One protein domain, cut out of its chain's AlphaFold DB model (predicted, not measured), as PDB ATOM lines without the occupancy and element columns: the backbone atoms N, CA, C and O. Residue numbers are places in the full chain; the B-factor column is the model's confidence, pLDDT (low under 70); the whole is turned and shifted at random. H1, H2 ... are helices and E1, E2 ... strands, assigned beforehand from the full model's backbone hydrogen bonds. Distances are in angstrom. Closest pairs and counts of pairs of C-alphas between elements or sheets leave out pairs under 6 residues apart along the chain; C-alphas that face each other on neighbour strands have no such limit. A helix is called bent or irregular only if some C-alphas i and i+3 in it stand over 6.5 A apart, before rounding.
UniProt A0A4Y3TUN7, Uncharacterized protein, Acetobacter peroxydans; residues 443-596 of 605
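Overview. This is residues 443 to 596 of the 605 residues of an uncharacterized protein of Acetobacter peroxydans (UniProt A0A4Y3TUN7). A strongly twisted sheet of six strands has H1 lengthwise over one face, covering E6 and E5, while H5 crosses the opposite face with H2 packed on it. Beyond H5 lies H4, clear of the sheet, and residues 530 to 536, in the long loop between H3 and H4, stick out. The printed part has 154 residues with five named helices and six named strands, in the order H1 E1 E2 E3 H2 E4 H3 H4 H5 E5 E6; the mixed sheet runs E3 E2 E1 E4 E6 E5. The class is mixed, helices and strands, with under half of the residues in named elements. The whole is compact, with a radius of gyration of the C-alphas of 16.1 A, and spans 54 by 41 by 32 A.

Along the chain. The strands are E3, residues 496 to 498; E2, 477 to 481, 13.3 A; E1, 459 to 463, 13.5 A; E4, 512 to 516, 13.3 A; E6, 590 to 595, 16.7 A; and E5, 565 to 571, 16.9 A. H1, residues 443 to 453, is 15.1 A long and begins at C-alpha 443 (27.635, -51.624, -50.925). H5, residues 549 to 559, is 15.3 A long. H2 is residues 502 to 508, H3 517 to 521 and H4 540 to 546. E6 ends at C-alpha 595 (44.046, -44.601, -40.852).

Arrangement. E3, E2, E1 and E4 are parallel, neighbour to neighbour: N 498 and O 480 are 2.9 A apart, N 481 and O 462 2.9 A, N 514 and O 461 2.8 A. E6 is antiparallel to E4, with N 513 and O 593 2.9 A apart, and forms a hairpin with E5, with N 568 and O 592 2.8 A apart. E3, H2 and E4 make a split strand-helix-strand unit, two same-way strands with E2 and E1 between them, its crossover right-handed. H1 is on the sheet at a height of 9.2 A, over E6 and E5, along the strands; its closest C-alphas to E5 are Asp 445 and Ala 571, 5.9 A. H5 is on the opposite face at a height of 12.1 A, across the strands, at 88 degrees to E4 on the local plane. H2 and H3 only graze the sheet. H2 touches H5 at a steep tilt of 66 degrees, the closest C-alphas being Ser 503 and Phe 554, 5.8 A. H4 is not on the sheet and is close to H5 but not clearly touching, with C-alphas Arg 546 and Ser 552 closest at 6.9 A. H2 is irregular, C-alphas 503 and 506 being 7.7 A apart, with 1 of 3 O i to N i+4 and 3 of 4 O i to N i+3 pairs within hydrogen-bond range; in H1, H3, H4 and H5 every O i to N i+4 pair is within range.

Size, cuts and confidence. The two C-alphas farthest apart, Pro 456 and Trp 534, are 53.6 A apart. The printed part has no cut. The links E1 to E2, E2 to E3, H3 to H4 and E5 to E6 are long. The mean pLDDT of the printed part is 90.7, and residues 527 to 533 are under 70.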
ATOM      1  N   ARG A 443      27.584 -51.122 -52.300       97.25
ATOM      2  CA  ARG A 443      27.635 -51.624 -50.925       97.25
ATOM      3  C   ARG A 443      28.108 -53.071 -50.848       97.25
ATOM      4  O   ARG A 443      28.830 -53.389 -49.913       97.25
ATOM      5  N   TYR A 444      27.805 -53.924 -51.828       97.50
ATOM      6  CA  TYR A 444      28.319 -55.299 -51.836       97.50
ATOM      7  C   TYR A 444      29.839 -55.355 -52.026       97.50
ATOM      8  O   TYR A 444      30.506 -56.203 -51.436       97.50
ATOM      9  N   ASP A 445      30.414 -54.446 -52.815       98.06
ATOM     10  CA  ASP A 445      31.871 -54.338 -52.959       98.06
ATOM     11  C   ASP A 445      32.521 -53.852 -51.667       98.06
ATOM     12  O   ASP A 445      33.515 -54.429 -51.222       98.06
ATOM     13  N   ALA A 446      31.928 -52.839 -51.031       98.19
ATOM     14  CA  ALA A 446      32.361 -52.363 -49.723       98.19
ATOM     15  C   ALA A 446      32.313 -53.479 -48.666       98.19
ATOM     16  O   ALA A 446      33.268 -53.652 -47.913       98.19
ATOM     17  N   GLU A 447      31.248 -54.281 -48.646       97.44
ATOM     18  CA  GLU A 447      31.110 -55.436 -47.752       97.44
ATOM     19  C   GLU A 447      32.188 -56.495 -47.995       97.44
ATOM     20  O   GLU A 447      32.844 -56.926 -47.046       97.44
ATOM     21  N   ARG A 448      32.422 -56.885 -49.256       97.88
ATOM     22  CA  ARG A 448      33.472 -57.856 -49.617       97.88
ATOM     23  C   ARG A 448      34.865 -57.364 -49.234       97.88
ATOM     24  O   ARG A 448      35.692 -58.135 -48.747       97.88
ATOM     25  N   TRP A 449      35.125 -56.076 -49.433       98.25
ATOM     26  CA  TRP A 449      36.385 -55.467 -49.036       98.25
ATOM     27  C   TRP A 449      36.547 -55.451 -47.513       98.25
ATOM     28  O   TRP A 449      37.575 -55.888 -47.002       98.25
ATOM     29  N   MET A 450      35.522 -55.035 -46.762       98.06
ATOM     30  CA  MET A 450      35.588 -55.023 -45.297       98.06
ATOM     31  C   MET A 450      35.780 -56.429 -44.729       98.06
ATOM     32  O   MET A 450      36.593 -56.607 -43.829       98.06
ATOM     33  N   ALA A 451      35.115 -57.437 -45.297       96.75
ATOM     34  CA  ALA A 451      35.263 -58.832 -44.884       96.75
ATOM     35  C   ALA A 451      36.699 -59.372 -45.028       96.75
ATOM     36  O   ALA A 451      37.061 -60.330 -44.353       96.75
ATOM     37  N   THR A 452      37.515 -58.773 -45.900       97.00
ATOM     38  CA  THR A 452      38.904 -59.196 -46.150       97.00
ATOM     39  C   THR A 452      39.945 -58.343 -45.419       97.00
ATOM     40  O   THR A 452      41.059 -58.816 -45.199       97.00
ATOM     41  N   HIS A 453      39.605 -57.112 -45.021       97.31
ATOM     42  CA  HIS A 453      40.564 -56.143 -44.467       97.31
ATOM     43  C   HIS A 453      40.323 -55.792 -42.992       97.31
ATOM     44  O   HIS A 453      41.278 -55.445 -42.289       97.31
ATOM     45  N   VAL A 454      39.077 -55.892 -42.517       97.25
ATOM     46  CA  VAL A 454      38.707 -55.605 -41.127       97.25
ATOM     47  C   VAL A 454      38.907 -56.860 -40.282       97.25
ATOM     48  O   VAL A 454      38.357 -57.922 -40.568       97.25
ATOM     49  N   ARG A 455      39.711 -56.734 -39.232       96.31
ATOM     50  CA  ARG A 455      40.047 -57.795 -38.282       96.31
ATOM     51  C   ARG A 455      39.191 -57.670 -37.019       96.31
ATOM     52  O   ARG A 455      38.745 -56.569 -36.690       96.31
ATOM     53  N   PRO A 456      38.982 -58.771 -36.275       95.62
ATOM     54  CA  PRO A 456      38.351 -58.701 -34.964       95.62
ATOM     55  C   PRO A 456      39.054 -57.687 -34.051       95.62
ATOM     56  O   PRO A 456      40.281 -57.693 -33.960       95.62
ATOM     57  N   GLY A 457      38.279 -56.821 -33.399       93.50
ATOM     58  CA  GLY A 457      38.793 -55.766 -32.518       93.50
ATOM     59  C   GLY A 457      39.255 -54.480 -33.218       93.50
ATOM     60  O   GLY A 457      39.563 -53.509 -32.529       93.50
ATOM     61  N   ASP A 458      39.267 -54.415 -34.554       96.75
ATOM     62  CA  ASP A 458      39.451 -53.136 -35.250       96.75
ATOM     63  C   ASP A 458      38.307 -52.167 -34.904       96.75
ATOM     64  O   ASP A 458      37.155 -52.568 -34.736       96.75
ATOM     65  N   THR A 459      38.609 -50.874 -34.846       97.56
ATOM     66  CA  THR A 459      37.622 -49.801 -34.677       97.56
ATOM     67  C   THR A 459      37.164 -49.275 -36.039       97.56
ATOM     68  O   THR A 459      37.983 -48.978 -36.913       97.56
ATOM     69  N   LEU A 460      35.850 -49.149 -36.237       98.12
ATOM     70  CA  LEU A 460      35.257 -48.676 -37.490       98.12
ATOM     71  C   LEU A 460      34.168 -47.636 -37.216       98.12
ATOM     72  O   LEU A 460      33.228 -47.888 -36.459       98.12
ATOM     73  N   GLU A 461      34.275 -46.487 -37.883       97.88
ATOM     74  CA  GLU A 461      33.254 -45.439 -37.888       97.88
ATOM     75  C   GLU A 461      32.481 -45.441 -39.210       97.88
ATOM     76  O   GLU A 461      33.059 -45.356 -40.291       97.88
ATOM     77  N   ALA A 462      31.158 -45.528 -39.132       96.94
ATOM     78  CA  ALA A 462      30.254 -45.389 -40.267       96.94
ATOM     79  C   ALA A 462      29.515 -44.052 -40.181       96.94
ATOM     80  O   ALA A 462      28.996 -43.697 -39.124       96.94
ATOM     81  N   TYR A 463      29.424 -43.325 -41.291       95.94
ATOM     82  CA  TYR A 463      28.794 -42.008 -41.318       95.94
ATOM     83  C   TYR A 463      27.479 -42.021 -42.098       95.94
ATOM     84  O   TYR A 463      27.412 -42.501 -43.230       95.94
ATOM     85  N   GLY A 464      26.427 -41.467 -41.494       91.69
ATOM     86  CA  GLY A 464      25.135 -41.226 -42.129       91.69
ATOM     87  C   GLY A 464      24.032 -42.238 -41.814       91.69
ATOM     88  O   GLY A 464      24.038 -42.941 -40.797       91.69
ATOM     89  N   ARG A 465      23.020 -42.262 -42.690       89.69
ATOM     90  CA  ARG A 465      21.758 -42.993 -42.483       89.69
ATOM     91  C   ARG A 465      21.861 -44.447 -42.959       89.69
ATOM     92  O   ARG A 465      22.460 -44.725 -43.995       89.69
ATOM     93  N   ASN A 466      21.174 -45.352 -42.259       89.25
ATOM     94  CA  ASN A 466      21.195 -46.802 -42.512       89.25
ATOM     95  C   ASN A 466      20.899 -47.182 -43.973       89.25
ATOM     96  O   ASN A 466      21.551 -48.070 -44.509       89.25
ATOM     97  N   ALA A 467      19.977 -46.475 -44.636       89.62
ATOM     98  CA  ALA A 467      19.598 -46.746 -46.025       89.62
ATOM     99  C   ALA A 467      20.741 -46.558 -47.044       89.62
ATOM    100  O   ALA A 467      20.621 -47.038 -48.167       89.62
ATOM    101  N   PHE A 468      21.840 -45.888 -46.672       92.31
ATOM    102  CA  PHE A 468      23.013 -45.669 -47.533       92.31
ATOM    103  C   PHE A 468      24.246 -46.453 -47.085       92.31
ATOM    104  O   PHE A 468      25.256 -46.449 -47.786       92.31
ATOM    105  N   LEU A 469      24.188 -47.113 -45.929       94.25
ATOM    106  CA  LEU A 469      25.325 -47.835 -45.379       94.25
ATOM    107  C   LEU A 469      25.359 -49.284 -45.889       94.25
ATOM    108  O   LEU A 469      24.306 -49.912 -46.038       94.25
ATOM    109  N   PRO A 470      26.559 -49.838 -46.147       95.56
ATOM    110  CA  PRO A 470      26.720 -51.279 -46.271       95.56
ATOM    111  C   PRO A 470      26.458 -51.958 -44.922       95.56
ATOM    112  O   PRO A 470      26.457 -51.317 -43.866       95.56
ATOM    113  N   ARG A 471      26.301 -53.280 -44.932       93.75
ATOM    114  CA  ARG A 471      26.357 -54.053 -43.689       93.75
ATOM    115  C   ARG A 471      27.763 -53.995 -43.116       93.75
ATOM    116  O   ARG A 471      28.752 -54.170 -43.825       93.75
ATOM    117  N   LEU A 472      27.833 -53.742 -41.818       94.00
ATOM    118  CA  LEU A 472      29.091 -53.570 -41.109       94.00
ATOM    119  C   LEU A 472      29.555 -54.905 -40.496       94.00
ATOM    120  O   LEU A 472      28.717 -55.706 -40.069       94.00
ATOM    121  N   PRO A 473      30.872 -55.167 -40.441       93.81
ATOM    122  CA  PRO A 473      31.412 -56.410 -39.898       93.81
ATOM    123  C   PRO A 473      31.236 -56.470 -38.373       93.81
ATOM    124  O   PRO A 473      31.838 -55.692 -37.641       93.81
ATOM    125  N   GLN A 474      30.450 -57.433 -37.880       89.81
ATOM    126  CA  GLN A 474      30.104 -57.554 -36.452       89.81
ATOM    127  C   GLN A 474      31.296 -57.838 -35.520       89.81
ATOM    128  O   GLN A 474      31.181 -57.652 -34.316       89.81
ATOM    129  N   ALA A 475      32.429 -58.302 -36.057       89.94
ATOM    130  CA  ALA A 475      33.634 -58.575 -35.271       89.94
ATOM    131  C   ALA A 475      34.438 -57.306 -34.908       89.94
ATOM    132  O   ALA A 475      35.379 -57.385 -34.119       89.94
ATOM    133  N   ALA A 476      34.098 -56.156 -35.498       95.44
ATOM    134  CA  ALA A 476      34.733 -54.871 -35.226       95.44
ATOM    135  C   ALA A 476      34.001 -54.095 -34.117       95.44
ATOM    136  O   ALA A 476      32.827 -54.331 -33.833       95.44
ATOM    137  N   HIS A 477      34.676 -53.111 -33.526       96.62
ATOM    138  CA  HIS A 477      34.043 -52.107 -32.678       96.62
ATOM    139  C   HIS A 477      33.404 -51.035 -33.566       96.62
ATOM    140  O   HIS A 477      34.091 -50.173 -34.120       96.62
ATOM    141  N   LEU A 478      32.084 -51.125 -33.729       96.75
ATOM    142  CA  LEU A 478      31.317 -50.316 -34.670       96.75
ATOM    143  C   LEU A 478      30.725 -49.080 -33.992       96.75
ATOM    144  O   LEU A 478      29.944 -49.203 -33.047       96.75
ATOM    145  N   THR A 479      31.016 -47.899 -34.530       96.75
ATOM    146  CA  THR A 479      30.344 -46.648 -34.155       96.75
ATOM    147  C   THR A 479      29.684 -46.025 -35.378       96.75
ATOM    148  O   THR A 479      30.297 -45.947 -36.441       96.75
ATOM    149  N   ARG A 480      28.440 -45.554 -35.247       95.62
ATOM    150  CA  ARG A 480      27.761 -44.780 -36.293       95.62
ATOM    151  C   ARG A 480      27.588 -43.327 -35.880       95.62
ATOM    152  O   ARG A 480      27.002 -43.032 -34.836       95.62
ATOM    153  N   LEU A 481      28.061 -42.428 -36.736       94.94
ATOM    154  CA  LEU A 481      27.967 -40.986 -36.566       94.94
ATOM    155  C   LEU A 481      26.995 -40.377 -37.580       94.94
ATOM    156  O   LEU A 481      26.947 -40.758 -38.745       94.94
ATOM    157  N   ASP A 482      26.210 -39.413 -37.115       90.62
ATOM    158  CA  ASP A 482      25.290 -38.607 -37.922       90.62
ATOM    159  C   ASP A 482      25.047 -37.284 -37.166       90.62
ATOM    160  O   ASP A 482      25.291 -37.189 -35.960       90.62
ATOM    161  N   THR A 483      24.541 -36.264 -37.843       88.00
ATOM    162  CA  THR A 483      24.101 -35.007 -37.222       88.00
ATOM    163  C   THR A 483      22.657 -35.102 -36.719       88.00
ATOM    164  O   THR A 483      22.212 -34.311 -35.886       88.00
ATOM    165  N   ILE A 484      21.899 -36.110 -37.171       85.06
ATOM    166  CA  ILE A 484      20.535 -36.367 -36.704       85.06
ATOM    167  C   ILE A 484      20.551 -36.826 -35.238       85.06
ATOM    168  O   ILE A 484      21.291 -37.734 -34.865       85.06
ATOM    169  N   ALA A 485      19.681 -36.248 -34.403       85.50
ATOM    170  CA  ALA A 485      19.542 -36.622 -32.993       85.50
ATOM    171  C   ALA A 485      19.179 -38.108 -32.804       85.50
ATOM    172  O   ALA A 485      18.299 -38.619 -33.498       85.50
ATOM    173  N   LEU A 486      19.769 -38.763 -31.793       85.38
ATOM    174  CA  LEU A 486      19.615 -40.202 -31.511       85.38
ATOM    175  C   LEU A 486      18.156 -40.679 -31.492       85.38
ATOM    176  O   LEU A 486      17.821 -41.668 -32.132       85.38
ATOM    177  N   LYS A 487      17.255 -39.923 -30.852       80.56
ATOM    178  CA  LYS A 487      15.816 -40.249 -30.770       80.56
ATOM    179  C   LYS A 487      15.086 -40.319 -32.120       80.56
ATOM    180  O   LYS A 487      13.956 -40.787 -32.176       80.56
ATOM    181  N   ARG A 488      15.676 -39.764 -33.184       78.69
ATOM    182  CA  ARG A 488      15.135 -39.769 -34.555       78.69
ATOM    183  C   ARG A 488      15.833 -40.797 -35.444       78.69
ATOM    184  O   ARG A 488      15.485 -40.901 -36.618       78.69
ATOM    185  N   ARG A 489      16.836 -41.504 -34.920       81.75
ATOM    186  CA  ARG A 489      17.570 -42.531 -35.649       81.75
ATOM    187  C   ARG A 489      16.924 -43.888 -35.460       81.75
ATOM    188  O   ARG A 489      16.303 -44.176 -34.442       81.75
ATOM    189  N   ASN A 490      17.166 -44.736 -36.445       82.62
ATOM    190  CA  ASN A 490      16.941 -46.161 -36.326       82.62
ATOM    191  C   ASN A 490      18.271 -46.810 -35.921       82.62
ATOM    192  O   ASN A 490      19.251 -46.644 -36.661       82.62
ATOM    193  N   PRO A 491      18.346 -47.476 -34.758       79.44
ATOM    194  CA  PRO A 491      19.584 -48.099 -34.315       79.44
ATOM    195  C   PRO A 491      19.937 -49.291 -35.209       79.44
ATOM    196  O   PRO A 491      19.055 -50.010 -35.689       79.44
ATOM    197  N   LEU A 492      21.234 -49.501 -35.429       83.31
ATOM    198  CA  LEU A 492      21.752 -50.715 -36.058       83.31
ATOM    199  C   LEU A 492      22.130 -51.743 -34.975       83.31
ATOM    200  O   LEU A 492      22.803 -51.376 -34.009       83.31
ATOM    201  N   PRO A 493      21.740 -53.026 -35.118       79.25
ATOM    202  CA  PRO A 493      22.161 -54.074 -34.191       79.25
ATOM    203  C   PRO A 493      23.685 -54.139 -34.059       79.25
ATOM    204  O   PRO A 493      24.387 -54.224 -35.066       79.25
ATOM    205  N   GLY A 494      24.190 -54.129 -32.824       84.75
ATOM    206  CA  GLY A 494      25.628 -54.243 -32.549       84.75
ATOM    207  C   GLY A 494      26.457 -53.003 -32.903       84.75
ATOM    208  O   GLY A 494      27.673 -53.110 -33.009       84.75
ATOM    209  N   VAL A 495      25.825 -51.839 -33.093       91.06
ATOM    210  CA  VAL A 495      26.510 -50.582 -33.425       91.06
ATOM    211  C   VAL A 495      26.256 -49.535 -32.348       91.06
ATOM    212  O   VAL A 495      25.113 -49.282 -31.965       91.06
ATOM    213  N   THR A 496      27.318 -48.882 -31.881       94.19
ATOM    214  CA  THR A 496      27.216 -47.747 -30.963       94.19
ATOM    215  C   THR A 496      26.805 -46.491 -31.729       94.19
ATOM    216  O   THR A 496      27.507 -46.026 -32.623       94.19
ATOM    217  N   GLU A 497      25.659 -45.913 -31.382       92.81
ATOM    218  CA  GLU A 497      25.183 -44.663 -31.974       92.81
ATOM    219  C   GLU A 497      25.811 -43.451 -31.279       92.81
ATOM    220  O   GLU A 497      25.712 -43.312 -30.061       92.81
ATOM    221  N   SER A 498      26.415 -42.544 -32.049       93.12
ATOM    222  CA  SER A 498      27.076 -41.352 -31.517       93.12
ATOM    223  C   SER A 498      26.657 -40.067 -32.238       93.12
ATOM    224  O   SER A 498      26.374 -40.052 -33.441       93.12
ATOM    225  N   ILE A 499      26.605 -38.978 -31.468       92.25
ATOM    226  CA  ILE A 499      26.447 -37.587 -31.930       92.25
ATOM    227  C   ILE A 499      27.719 -36.766 -31.672       92.25
ATOM    228  O   ILE A 499      27.671 -35.539 -31.692       92.25
ATOM    229  N   ALA A 500      28.839 -37.427 -31.358       93.31
ATOM    230  CA  ALA A 500      30.107 -36.741 -31.151       93.31
ATOM    231  C   ALA A 500      30.494 -35.950 -32.416       93.31
ATOM    232  O   ALA A 500      30.304 -36.464 -33.525       93.31
ATOM    233  N   PRO A 501      31.052 -34.733 -32.276       93.31
ATOM    234  CA  PRO A 501      31.571 -33.978 -33.408       93.31
ATOM    235  C   PRO A 501      32.522 -34.820 -34.262       93.31
ATOM    236  O   PRO A 501      33.404 -35.519 -33.743       93.31
ATOM    237  N   PHE A 502      32.375 -34.746 -35.587       95.06
ATOM    238  CA  PHE A 502      33.217 -35.540 -36.491       95.06
ATOM    239  C   PHE A 502      34.695 -35.157 -36.353       95.06
ATOM    240  O   PHE A 502      35.557 -36.026 -36.424       95.06
ATOM    241  N   SER A 503      34.967 -33.885 -36.038       92.94
ATOM    242  CA  SER A 503      36.297 -33.324 -35.776       92.94
ATOM    243  C   SER A 503      37.057 -33.986 -34.619       92.94
ATOM    244  O   SER A 503      38.283 -33.963 -34.627       92.94
ATOM    245  N   GLN A 504      36.378 -34.650 -33.676       95.12
ATOM    246  CA  GLN A 504      37.008 -35.410 -32.581       95.12
ATOM    247  C   GLN A 504      37.560 -36.781 -33.035       95.12
ATOM    248  O   GLN A 504      37.689 -37.719 -32.247       95.12
ATOM    249  N   ILE A 505      37.874 -36.931 -34.322       95.75
ATOM    250  CA  ILE A 505      38.350 -38.189 -34.904       95.75
ATOM    251  C   ILE A 505      39.670 -38.672 -34.286       95.75
ATOM    252  O   ILE A 505      39.876 -39.875 -34.148       95.75
ATOM    253  N   GLU A 506      40.542 -37.753 -33.860       93.88
ATOM    254  CA  GLU A 506      41.835 -38.090 -33.245       93.88
ATOM    255  C   GLU A 506      41.714 -38.596 -31.805       93.88
ATOM    256  O   GLU A 506      42.621 -39.269 -31.314       93.88
ATOM    257  N   GLU A 507      40.595 -38.324 -31.130       94.62
ATOM    258  CA  GLU A 507      40.297 -38.905 -29.818       94.62
ATOM    259  C   GLU A 507      39.820 -40.352 -29.970       94.62
ATOM    260  O   GLU A 507      40.223 -41.231 -29.210       94.62
ATOM    261  N   ARG A 508      38.993 -40.613 -30.991       95.00
ATOM    262  CA  ARG A 508      38.374 -41.925 -31.229       95.00
ATOM    263  C   ARG A 508      39.276 -42.897 -31.994       95.00
ATOM    264  O   ARG A 508      39.144 -44.105 -31.822       95.00
ATOM    265  N   LYS A 509      40.193 -42.377 -32.820       95.81
ATOM    266  CA  LYS A 509      41.189 -43.125 -33.612       95.81
ATOM    267  C   LYS A 509      40.623 -44.381 -34.304       95.81
ATOM    268  O   LYS A 509      41.225 -45.455 -34.176       95.81
ATOM    269  N   PRO A 510      39.486 -44.305 -35.022       97.38
ATOM    270  CA  PRO A 510      39.000 -45.454 -35.769       97.38
ATOM    271  C   PRO A 510      40.031 -45.885 -36.813       97.38
ATOM    272  O   PRO A 510      40.671 -45.059 -37.462       97.38
ATOM    273  N   ARG A 511      40.201 -47.191 -37.009       97.56
ATOM    274  CA  ARG A 511      41.059 -47.695 -38.081       97.56
ATOM    275  C   ARG A 511      40.432 -47.452 -39.452       97.56
ATOM    276  O   ARG A 511      41.152 -47.113 -40.388       97.56
ATOM    277  N   PHE A 512      39.113 -47.604 -39.563       98.44
ATOM    278  CA  PHE A 512      38.384 -47.445 -40.821       98.44
ATOM    279  C   PHE A 512      37.236 -46.445 -40.716       98.44
ATOM    280  O   PHE A 512      36.525 -46.419 -39.712       98.44
ATOM    281  N   LEU A 513      37.017 -45.680 -41.788       98.50
ATOM    282  CA  LEU A 513      35.852 -44.811 -41.969       98.50
ATOM    283  C   LEU A 513      35.039 -45.296 -43.166       98.50
ATOM    284  O   LEU A 513      35.602 -45.453 -44.248       98.50
ATOM    285  N   VAL A 514      33.729 -45.473 -43.010       98.31
ATOM    286  CA  VAL A 514      32.796 -45.804 -44.095       98.31
ATOM    287  C   VAL A 514      31.902 -44.600 -44.361       98.31
ATOM    288  O   VAL A 514      31.116 -44.199 -43.502       98.31
ATOM    289  N   VAL A 515      32.016 -44.030 -45.559       98.00
ATOM    290  CA  VAL A 515      31.357 -42.774 -45.933       98.00
ATOM    291  C   VAL A 515      30.577 -42.966 -47.239       98.00
ATOM    292  O   VAL A 515      31.181 -43.050 -48.313       98.00
ATOM    293  N   PRO A 516      29.235 -43.049 -47.188       96.31
ATOM    294  CA  PRO A 516      28.398 -43.051 -48.381       96.31
ATOM    295  C   PRO A 516      28.414 -41.688 -49.068       96.31
ATOM    296  O   PRO A 516      28.180 -40.655 -48.441       96.31
ATOM    297  N   ASP A 517      28.622 -41.696 -50.380       93.81
ATOM    298  CA  ASP A 517      28.725 -40.486 -51.195       93.81
ATOM    299  C   ASP A 517      27.448 -39.641 -51.141       93.81
ATOM    300  O   ASP A 517      27.509 -38.446 -50.884       93.81
ATOM    301  N   PHE A 518      26.277 -40.265 -51.301       90.44
ATOM    302  CA  PHE A 518      24.994 -39.553 -51.299       90.44
ATOM    303  C   PHE A 518      24.779 -38.713 -50.035       90.44
ATOM    304  O   PHE A 518      24.338 -37.576 -50.126       90.44
ATOM    305  N   TRP A 519      25.131 -39.261 -48.870       92.12
ATOM    306  CA  TRP A 519      25.029 -38.549 -47.599       92.12
ATOM    307  C   TRP A 519      26.137 -37.499 -47.438       92.12
ATOM    308  O   TRP A 519      25.866 -36.387 -46.999       92.12
ATOM    309  N   ALA A 520      27.377 -37.821 -47.819       93.62
ATOM    310  CA  ALA A 520      28.505 -36.904 -47.663       93.62
ATOM    311  C   ALA A 520      28.375 -35.655 -48.543       93.62
ATOM    312  O   ALA A 520      28.790 -34.572 -48.132       93.62
ATOM    313  N   ARG A 521      27.775 -35.785 -49.735       90.94
ATOM    314  CA  ARG A 521      27.562 -34.664 -50.660       90.94
ATOM    315  C   ARG A 521      26.806 -33.504 -50.016       90.94
ATOM    316  O   ARG A 521      27.154 -32.373 -50.313       90.94
ATOM    317  N   ASP A 522      25.872 -33.758 -49.100       89.75
ATOM    318  CA  ASP A 522      25.100 -32.699 -48.429       89.75
ATOM    319  C   ASP A 522      25.971 -31.732 -47.597       89.75
ATOM    320  O   ASP A 522      25.555 -30.604 -47.324       89.75
ATOM    321  N   PHE A 523      27.180 -32.160 -47.220       90.38
ATOM    322  CA  PHE A 523      28.160 -31.396 -46.437       90.38
ATOM    323  C   PHE A 523      29.346 -30.894 -47.267       90.38
ATOM    324  O   PHE A 523      30.126 -30.063 -46.803       90.38
ATOM    325  N   LEU A 524      29.537 -31.418 -48.478       90.06
ATOM    326  CA  LEU A 524      30.658 -31.023 -49.321       90.06
ATOM    327  C   LEU A 524      30.326 -29.738 -50.097       90.06
ATOM    328  O   LEU A 524      29.163 -29.494 -50.438       90.06
ATOM    329  N   PRO A 525      31.332 -28.896 -50.407       80.19
ATOM    330  CA  PRO A 525      31.118 -27.697 -51.199       80.19
ATOM    331  C   PRO A 525      30.501 -28.053 -52.549       80.19
ATOM    332  O   PRO A 525      31.060 -28.820 -53.333       80.19
ATOM    333  N   HIS A 526      29.356 -27.450 -52.847       71.88
ATOM    334  CA  HIS A 526      28.805 -27.469 -54.192       71.88
ATOM    335  C   HIS A 526      29.193 -26.180 -54.906       71.88
ATOM    336  O   HIS A 526      29.221 -25.128 -54.260       71.88
ATOM    337  N   PRO A 527      29.426 -26.212 -56.231       62.06
ATOM    338  CA  PRO A 527      29.408 -24.978 -56.997       62.06
ATOM    339  C   PRO A 527      28.091 -24.269 -56.673       62.06
ATOM    340  O   PRO A 527      27.017 -24.870 -56.790       62.06
ATOM    341  N   ALA A 528      28.184 -23.034 -56.166       55.44
ATOM    342  CA  ALA A 528      27.005 -22.246 -55.851       55.44
ATOM    343  C   ALA A 528      26.102 -22.268 -57.090       55.44
ATOM    344  O   ALA A 528      26.609 -22.025 -58.192       55.44
ATOM    345  N   PRO A 529      24.798 -22.581 -56.957       54.66
ATOM    346  CA  PRO A 529      23.873 -22.350 -58.049       54.66
ATOM    347  C   PRO A 529      24.074 -20.893 -58.456       54.66
ATOM    348  O   PRO A 529      23.919 -19.992 -57.631       54.66
ATOM    349  N   THR A 530      24.560 -20.662 -59.672       46.59
ATOM    350  CA  THR A 530      24.867 -19.319 -60.157       46.59
ATOM    351  C   THR A 530      23.592 -18.484 -60.102       46.59
ATOM    352  O   THR A 530      22.691 -18.691 -60.913       46.59
ATOM    353  N   GLY A 531      23.517 -17.573 -59.128       44.84
ATOM    354  CA  GLY A 531      22.405 -16.645 -58.933       44.84
ATOM    355  C   GLY A 531      21.085 -17.312 -58.540       44.84
ATOM    356  O   GLY A 531      20.956 -18.530 -58.484       44.84
ATOM    357  N   SER A 532      20.078 -16.485 -58.271       50.28
ATOM    358  CA  SER A 532      18.680 -16.886 -58.124       50.28
ATOM    359  C   SER A 532      18.212 -17.649 -59.371       50.28
ATOM    360  O   SER A 532      17.695 -17.059 -60.323       50.28
ATOM    361  N   GLN A 533      18.434 -18.961 -59.408       67.69
ATOM    362  CA  GLN A 533      17.963 -19.803 -60.494       67.69
ATOM    363  C   GLN A 533      16.437 -19.748 -60.465       67.69
ATOM    364  O   GLN A 533      15.824 -20.140 -59.479       67.69
ATOM    365  N   TRP A 534      15.855 -19.171 -61.514       84.75
ATOM    366  CA  TRP A 534      14.424 -18.982 -61.764       84.75
ATOM    367  C   TRP A 534      13.513 -19.950 -60.977       84.75
ATOM    368  O   TRP A 534      13.299 -21.084 -61.400       84.75
ATOM    369  N   GLY A 535      12.997 -19.508 -59.822       87.88
ATOM    370  CA  GLY A 535      12.014 -20.248 -59.017       87.88
ATOM    371  C   GLY A 535      12.533 -21.436 -58.184       87.88
ATOM    372  O   GLY A 535      11.722 -22.158 -57.604       87.88
ATOM    373  N   ILE A 536      13.847 -21.668 -58.112       91.25
ATOM    374  CA  ILE A 536      14.471 -22.752 -57.330       91.25
ATOM    375  C   ILE A 536      14.814 -22.263 -55.919       91.25
ATOM    376  O   ILE A 536      15.258 -21.132 -55.721       91.25
ATOM    377  N   ARG A 537      14.639 -23.143 -54.933       89.81
ATOM    378  CA  ARG A 537      15.020 -22.937 -53.534       89.81
ATOM    379  C   ARG A 537      15.887 -24.104 -53.065       89.81
ATOM    380  O   ARG A 537      15.595 -25.252 -53.380       89.81
ATOM    381  N   ILE A 538      16.928 -23.825 -52.280       88.75
ATOM    382  CA  ILE A 538      17.685 -24.883 -51.602       88.75
ATOM    383  C   ILE A 538      16.795 -25.444 -50.477       88.75
ATOM    384  O   ILE A 538      16.322 -24.669 -49.644       88.75
ATOM    385  N   PRO A 539      16.536 -26.762 -50.425       90.88
ATOM    386  CA  PRO A 539      15.757 -27.350 -49.341       90.88
ATOM    387  C   PRO A 539      16.376 -27.047 -47.976       90.88
ATOM    388  O   PRO A 539      17.592 -27.139 -47.811       90.88
ATOM    389  N   ARG A 540      15.549 -26.759 -46.967       90.50
ATOM    390  CA  ARG A 540      16.024 -26.416 -45.616       90.50
ATOM    391  C   ARG A 540      16.875 -27.526 -44.999       90.50
ATOM    392  O   ARG A 540      17.829 -27.250 -44.285       90.50
ATOM    393  N   VAL A 541      16.551 -28.789 -45.278       88.00
ATOM    394  CA  VAL A 541      17.372 -29.935 -44.843       88.00
ATOM    395  C   VAL A 541      18.804 -29.873 -45.387       88.00
ATOM    396  O   VAL A 541      19.753 -30.188 -44.668       88.00
ATOM    397  N   LEU A 542      18.966 -29.401 -46.624       87.44
ATOM    398  CA  LEU A 542      20.263 -29.230 -47.267       87.44
ATOM    399  C   LEU A 542      20.953 -27.949 -46.780       87.44
ATOM    400  O   LEU A 542      22.151 -27.972 -46.527       87.44
ATOM    401  N   GLU A 543      20.207 -26.859 -46.569       87.00
ATOM    402  CA  GLU A 543      20.732 -25.648 -45.917       87.00
ATOM    403  C   GLU A 543      21.303 -25.969 -44.532       87.00
ATOM    404  O   GLU A 543      22.417 -25.562 -44.222       87.00
ATOM    405  N   ASN A 544      20.590 -26.752 -43.717       86.69
ATOM    406  CA  ASN A 544      21.055 -27.154 -42.389       86.69
ATOM    407  C   ASN A 544      22.362 -27.958 -42.452       86.69
ATOM    408  O   ASN A 544      23.235 -27.754 -41.615       86.69
ATOM    409  N   SER A 545      22.501 -28.847 -43.440       86.69
ATOM    410  CA  SER A 545      23.717 -29.651 -43.624       86.69
ATOM    411  C   SER A 545      24.893 -28.780 -44.078       86.69
ATOM    412  O   SER A 545      25.965 -28.842 -43.483       86.69
ATOM    413  N   ARG A 546      24.662 -27.874 -45.039       84.50
ATOM    414  CA  ARG A 546      25.666 -26.920 -45.547       84.50
ATOM    415  C   ARG A 546      26.101 -25.882 -44.517       84.50
ATOM    416  O   ARG A 546      27.253 -25.461 -44.512       84.50
ATOM    417  N   ASN A 547      25.186 -25.466 -43.649       85.88
ATOM    418  CA  ASN A 547      25.480 -24.528 -42.568       85.88
ATOM    419  C   ASN A 547      26.231 -25.198 -41.411       85.88
ATOM    420  O   ASN A 547      26.702 -24.497 -40.514       85.88
ATOM    421  N   ASN A 548      26.365 -26.530 -41.417       86.56
ATOM    422  CA  ASN A 548      27.140 -27.230 -40.412       86.56
ATOM    423  C   ASN A 548      28.639 -27.189 -40.748       86.56
ATOM    424  O   ASN A 548      29.196 -28.092 -41.379       86.56
ATOM    425  N   THR A 549      29.278 -26.079 -40.378       86.94
ATOM    426  CA  THR A 549      30.640 -25.735 -40.805       86.94
ATOM    427  C   THR A 549      31.696 -26.717 -40.308       86.94
ATOM    428  O   THR A 549      32.657 -26.970 -41.032       86.94
ATOM    429  N   GLN A 550      31.529 -27.301 -39.118       90.62
ATOM    430  CA  GLN A 550      32.518 -28.218 -38.543       90.62
ATOM    431  C   GLN A 550      32.556 -29.554 -39.301       90.62
ATOM    432  O   GLN A 550      33.623 -30.004 -39.714       90.62
ATOM    433  N   GLU A 551      31.401 -30.164 -39.543       93.00
ATOM    434  CA  GLU A 551      31.254 -31.440 -40.241       93.00
ATOM    435  C   GLU A 551      31.586 -31.294 -41.726       93.00
ATOM    436  O   GLU A 551      32.252 -32.159 -42.298       93.00
ATOM    437  N   SER A 552      31.212 -30.161 -42.328       92.69
ATOM    438  CA  SER A 552      31.603 -29.806 -43.697       92.69
ATOM    439  C   SER A 552      33.122 -29.644 -43.827       92.69
ATOM    440  O   SER A 552      33.723 -30.149 -44.780       92.69
ATOM    441  N   ALA A 553      33.773 -28.992 -42.854       94.25
ATOM    442  CA  ALA A 553      35.228 -28.852 -42.821       94.25
ATOM    443  C   ALA A 553      35.931 -30.201 -42.618       94.25
ATOM    444  O   ALA A 553      36.918 -30.473 -43.302       94.25
ATOM    445  N   PHE A 554      35.407 -31.058 -41.735       95.94
ATOM    446  CA  PHE A 554      35.914 -32.415 -41.525       95.94
ATOM    447  C   PHE A 554      35.844 -33.248 -42.808       95.94
ATOM    448  O   PHE A 554      36.861 -33.796 -43.228       95.94
ATOM    449  N   LEU A 555      34.676 -33.318 -43.457       96.12
ATOM    450  CA  LEU A 555      34.512 -34.107 -44.678       96.12
ATOM    451  C   LEU A 555      35.377 -33.548 -45.811       96.12
ATOM    452  O   LEU A 555      36.061 -34.318 -46.477       96.12
ATOM    453  N   SER A 556      35.441 -32.225 -45.976       95.62
ATOM    454  CA  SER A 556      36.346 -31.614 -46.956       95.62
ATOM    455  C   SER A 556      37.802 -32.011 -46.685       95.62
ATOM    456  O   SER A 556      38.481 -32.502 -47.579       95.62
ATOM    457  N   ALA A 557      38.273 -31.906 -45.436       96.25
ATOM    458  CA  ALA A 557      39.627 -32.312 -45.065       96.25
ATOM    459  C   ALA A 557      39.888 -33.812 -45.290       96.25
ATOM    460  O   ALA A 557      40.981 -34.176 -45.726       96.25
ATOM    461  N   LEU A 558      38.900 -34.675 -45.036       96.88
ATOM    462  CA  LEU A 558      38.994 -36.110 -45.299       96.88
ATOM    463  C   LEU A 558      39.177 -36.397 -46.796       96.88
ATOM    464  O   LEU A 558      40.094 -37.122 -47.177       96.88
ATOM    465  N   PHE A 559      38.332 -35.810 -47.648       96.38
ATOM    466  CA  PHE A 559      38.381 -36.018 -49.099       96.38
ATOM    467  C   PHE A 559      39.589 -35.339 -49.768       96.38
ATOM    468  O   PHE A 559      40.078 -35.844 -50.778       96.38
ATOM    469  N   ASP A 560      40.115 -34.263 -49.177       96.25
ATOM    470  CA  ASP A 560      41.342 -33.581 -49.610       96.25
ATOM    471  C   ASP A 560      42.634 -34.292 -49.145       96.25
ATOM    472  O   ASP A 560      43.729 -33.785 -49.384       96.25
ATOM    473  N   ASN A 561      42.537 -35.440 -48.457       95.06
ATOM    474  CA  ASN A 561      43.662 -36.140 -47.812       95.06
ATOM    475  C   ASN A 561      44.454 -35.260 -46.816       95.06
ATOM    476  O   ASN A 561      45.672 -35.384 -46.694       95.06
ATOM    477  N   ARG A 562      43.771 -34.355 -46.103       96.25
ATOM    478  CA  ARG A 562      44.355 -33.496 -45.051       96.25
ATOM    479  C   ARG A 562      44.253 -34.092 -43.642       96.25
ATOM    480  O   ARG A 562      44.767 -33.503 -42.697       96.25
ATOM    481  N   LEU A 563      43.582 -35.231 -43.496       96.00
ATOM    482  CA  LEU A 563      43.510 -36.017 -42.260       96.00
ATOM    483  C   LEU A 563      44.460 -37.226 -42.350       96.00
ATOM    484  O   LEU A 563      44.826 -37.602 -43.466       96.00
ATOM    485  N   PRO A 564      44.844 -37.880 -41.232       95.75
ATOM    486  CA  PRO A 564      45.728 -39.055 -41.240       95.75
ATOM    487  C   PRO A 564      45.004 -40.327 -41.716       95.75
ATOM    488  O   PRO A 564      45.101 -41.394 -41.116       95.75
ATOM    489  N   TYR A 565      44.259 -40.217 -42.810       97.50
ATOM    490  CA  TYR A 565      43.491 -41.278 -43.434       97.50
ATOM    491  C   TYR A 565      43.762 -41.269 -44.932       97.50
ATOM    492  O   TYR A 565      43.779 -40.218 -45.569       97.50
ATOM    493  N   ARG A 566      43.946 -42.455 -45.508       97.12
ATOM    494  CA  ARG A 566      44.077 -42.652 -46.953       97.12
ATOM    495  C   ARG A 566      42.824 -43.324 -47.496       97.12
ATOM    496  O   ARG A 566      42.251 -44.192 -46.839       97.12
ATOM    497  N   LEU A 567      42.422 -42.970 -48.712       98.31
ATOM    498  CA  LEU A 567      41.345 -43.672 -49.407       98.31
ATOM    499  C   LEU A 567      41.778 -45.118 -49.704       98.31
ATOM    500  O   LEU A 567      42.674 -45.349 -50.514       98.31
ATOM    501  N   ALA A 568      41.143 -46.084 -49.041       98.06
ATOM    502  CA  ALA A 568      41.454 -47.505 -49.155       98.06
ATOM    503  C   ALA A 568      40.559 -48.214 -50.183       98.06
ATOM    504  O   ALA A 568      41.022 -49.087 -50.913       98.06
ATOM    505  N   LEU A 569      39.290 -47.801 -50.281       98.50
ATOM    506  CA  LEU A 569      38.353 -48.289 -51.290       98.50
ATOM    507  C   LEU A 569      37.439 -47.171 -51.781       98.50
ATOM    508  O   LEU A 569      36.946 -46.348 -51.013       98.50
ATOM    509  N   LYS A 570      37.137 -47.219 -53.077       98.25
ATOM    510  CA  LYS A 570      36.099 -46.419 -53.720       98.25
ATOM    511  C   LYS A 570      35.194 -47.331 -54.537       98.25
ATOM    512  O   LYS A 570      35.426 -47.542 -55.726       98.25
ATOM    513  N   ALA A 571      34.187 -47.892 -53.880       97.88
ATOM    514  CA  ALA A 571      33.236 -48.798 -54.504       97.88
ATOM    515  C   ALA A 571      32.234 -47.998 -55.337       97.88
ATOM    516  O   ALA A 571      31.588 -47.079 -54.832       97.88
ATOM    517  N   ARG A 572      32.111 -48.334 -56.621       96.25
ATOM    518  CA  ARG A 572      31.272 -47.623 -57.589       96.25
ATOM    519  C   ARG A 572      30.499 -48.608 -58.437       96.25
ATOM    520  O   ARG A 572      30.999 -49.685 -58.742       96.25
ATOM    521  N   TYR A 573      29.324 -48.188 -58.889       94.25
ATOM    522  CA  TYR A 573      28.578 -48.972 -59.854       94.25
ATOM    523  C   TYR A 573      29.358 -49.005 -61.169       94.25
ATOM    524  O   TYR A 573      29.629 -47.963 -61.770       94.25
ATOM    525  N   THR A 574      29.746 -50.207 -61.590       89.75
ATOM    526  CA  THR A 574      30.467 -50.447 -62.840       89.75
ATOM    527  C   THR A 574      29.712 -51.507 -63.628       89.75
ATOM    528  O   THR A 574      29.659 -52.676 -63.266       89.75
ATOM    529  N   SER A 575      29.046 -51.080 -64.696       91.50
ATOM    530  CA  SER A 575      28.301 -51.966 -65.585       91.50
ATOM    531  C   SER A 575      28.239 -51.354 -66.973       91.50
ATOM    532  O   SER A 575      28.303 -50.136 -67.134       91.50
ATOM    533  N   PHE A 576      28.088 -52.211 -67.977       92.44
ATOM    534  CA  PHE A 576      27.787 -51.786 -69.340       92.44
ATOM    535  C   PHE A 576      26.351 -51.242 -69.462       92.44
ATOM    536  O   PHE A 576      26.059 -50.477 -70.378       92.44
ATOM    537  N   LEU A 577      25.466 -51.616 -68.530       94.88
ATOM    538  CA  LEU A 577      24.105 -51.099 -68.408       94.88
ATOM    539  C   LEU A 577      24.092 -49.705 -67.752       94.88
ATOM    540  O   LEU A 577      24.931 -49.423 -66.894       94.88
ATOM    541  N   PRO A 578      23.133 -48.833 -68.112       92.94
ATOM    542  CA  PRO A 578      23.135 -47.442 -67.687       92.94
ATOM    543  C   PRO A 578      22.950 -47.334 -66.175       92.94
ATOM    544  O   PRO A 578      22.197 -48.104 -65.575       92.94
ATOM    545  N   ALA A 579      23.623 -46.358 -65.567       88.44
ATOM    546  CA  ALA A 579      23.415 -46.041 -64.164       88.44
ATOM    547  C   ALA A 579      21.993 -45.492 -63.952       88.44
ATOM    548  O   ALA A 579      21.500 -44.718 -64.780       88.44
ATOM    549  N   PRO A 580      21.316 -45.884 -62.866       86.25
ATOM    550  CA  PRO A 580      19.990 -45.380 -62.567       86.25
ATOM    551  C   PRO A 580      20.058 -43.926 -62.086       86.25
ATOM    552  O   PRO A 580      20.901 -43.566 -61.269       86.25
ATOM    553  N   GLU A 581      19.139 -43.090 -62.566       82.31
ATOM    554  CA  GLU A 581      19.042 -41.678 -62.182       82.31
ATOM    555  C   GLU A 581      17.783 -41.412 -61.345       82.31
ATOM    556  O   GLU A 581      16.685 -41.875 -61.666       82.31
ATOM    557  N   GLY A 582      17.930 -40.619 -60.280       77.06
ATOM    558  CA  GLY A 582      16.819 -40.160 -59.436       77.06
ATOM    559  C   GLY A 582      16.281 -41.191 -58.431       77.06
ATOM    560  O   GLY A 582      15.158 -41.043 -57.949       77.06
ATOM    561  N   TYR A 583      17.068 -42.222 -58.111       85.62
ATOM    562  CA  TYR A 583      16.792 -43.166 -57.024       85.62
ATOM    563  C   TYR A 583      17.872 -43.001 -55.953       85.62
ATOM    564  O   TYR A 583      19.001 -43.453 -56.132       85.62
ATOM    565  N   GLU A 584      17.531 -42.289 -54.877       81.56
ATOM    566  CA  GLU A 584      18.485 -41.703 -53.923       81.56
ATOM    567  C   GLU A 584      19.513 -42.696 -53.366       81.56
ATOM    568  O   GLU A 584      20.690 -42.366 -53.256       81.56
ATOM    569  N   SER A 585      19.109 -43.929 -53.062       88.31
ATOM    570  CA  SER A 585      19.975 -44.921 -52.420       88.31
ATOM    571  C   SER A 585      20.618 -45.942 -53.365       88.31
ATOM    572  O   SER A 585      21.517 -46.669 -52.945       88.31
ATOM    573  N   LEU A 586      20.191 -46.025 -54.628       93.50
ATOM    574  CA  LEU A 586      20.636 -47.067 -55.559       93.50
ATOM    575  C   LEU A 586      21.889 -46.633 -56.330       93.50
ATOM    576  O   LEU A 586      21.936 -45.538 -56.882       93.50
ATOM    577  N   GLY A 587      22.893 -47.512 -56.402       91.19
ATOM    578  CA  GLY A 587      24.108 -47.272 -57.194       91.19
ATOM    579  C   GLY A 587      25.036 -46.184 -56.635       91.19
ATOM    580  O   GLY A 587      25.932 -45.720 -57.340       91.19
ATOM    581  N   GLN A 588      24.832 -45.764 -55.383       92.00
ATOM    582  CA  GLN A 588      25.634 -44.716 -54.752       92.00
ATOM    583  C   GLN A 588      27.041 -45.212 -54.422       92.00
ATOM    584  O   GLN A 588      27.236 -46.350 -54.004       92.00
ATOM    585  N   THR A 589      28.033 -44.338 -54.602       95.88
ATOM    586  CA  THR A 589      29.434 -44.662 -54.299       95.88
ATOM    587  C   THR A 589      29.618 -44.834 -52.790       95.88
ATOM    588  O   THR A 589      29.079 -44.049 -52.008       95.88
ATOM    589  N   ILE A 590      30.413 -45.824 -52.381       98.00
ATOM    590  CA  ILE A 590      30.861 -45.987 -50.993       98.00
ATOM    591  C   ILE A 590      32.365 -45.746 -50.934       98.00
ATOM    592  O   ILE A 590      33.135 -46.373 -51.668       98.00
ATOM    593  N   PHE A 591      32.784 -44.840 -50.056       98.56
ATOM    594  CA  PHE A 591      34.188 -44.600 -49.757       98.56
ATOM    595  C   PHE A 591      34.562 -45.296 -48.453       98.56
ATOM    596  O   PHE A 591      33.832 -45.196 -47.464       98.56
ATOM    597  N   ILE A 592      35.703 -45.983 -48.453       98.69
ATOM    598  CA  ILE A 592      36.327 -46.490 -47.234       98.69
ATOM    599  C   ILE A 592      37.703 -45.858 -47.106       98.69
ATOM    600  O   ILE A 592      38.529 -45.969 -48.014       98.69
ATOM    601  N   PHE A 593      37.944 -45.212 -45.974       98.62
ATOM    602  CA  PHE A 593      39.239 -44.650 -45.623       98.62
ATOM    603  C   PHE A 593      39.891 -45.500 -44.535       98.62
ATOM    604  O   PHE A 593      39.201 -45.996 -43.647       98.62
ATOM    605  N   GLU A 594      41.209 -45.667 -44.596       98.19
ATOM    606  CA  GLU A 594      42.002 -46.362 -43.578       98.19
ATOM    607  C   GLU A 594      42.980 -45.379 -42.934       98.19
ATOM    608  O   GLU A 594      43.621 -44.590 -43.635       98.19
ATOM    609  N   ARG A 595      43.104 -45.429 -41.606       97.19
ATOM    610  CA  ARG A 595      44.046 -44.601 -40.852       97.19
ATOM    611  C   ARG A 595      45.480 -44.945 -41.249       97.19
ATOM    612  O   ARG A 595      45.867 -46.114 -41.278       97.19
ATOM    613  N   VAL A 596      46.275 -43.929 -41.561       94.06
ATOM    614  CA  VAL A 596      47.708 -44.091 -41.819       94.06
ATOM    615  C   VAL A 596      48.397 -44.281 -40.464       94.06
ATOM    616  O   VAL A 596      48.127 -43.496 -39.554       94.06
TER     617      VAL A 596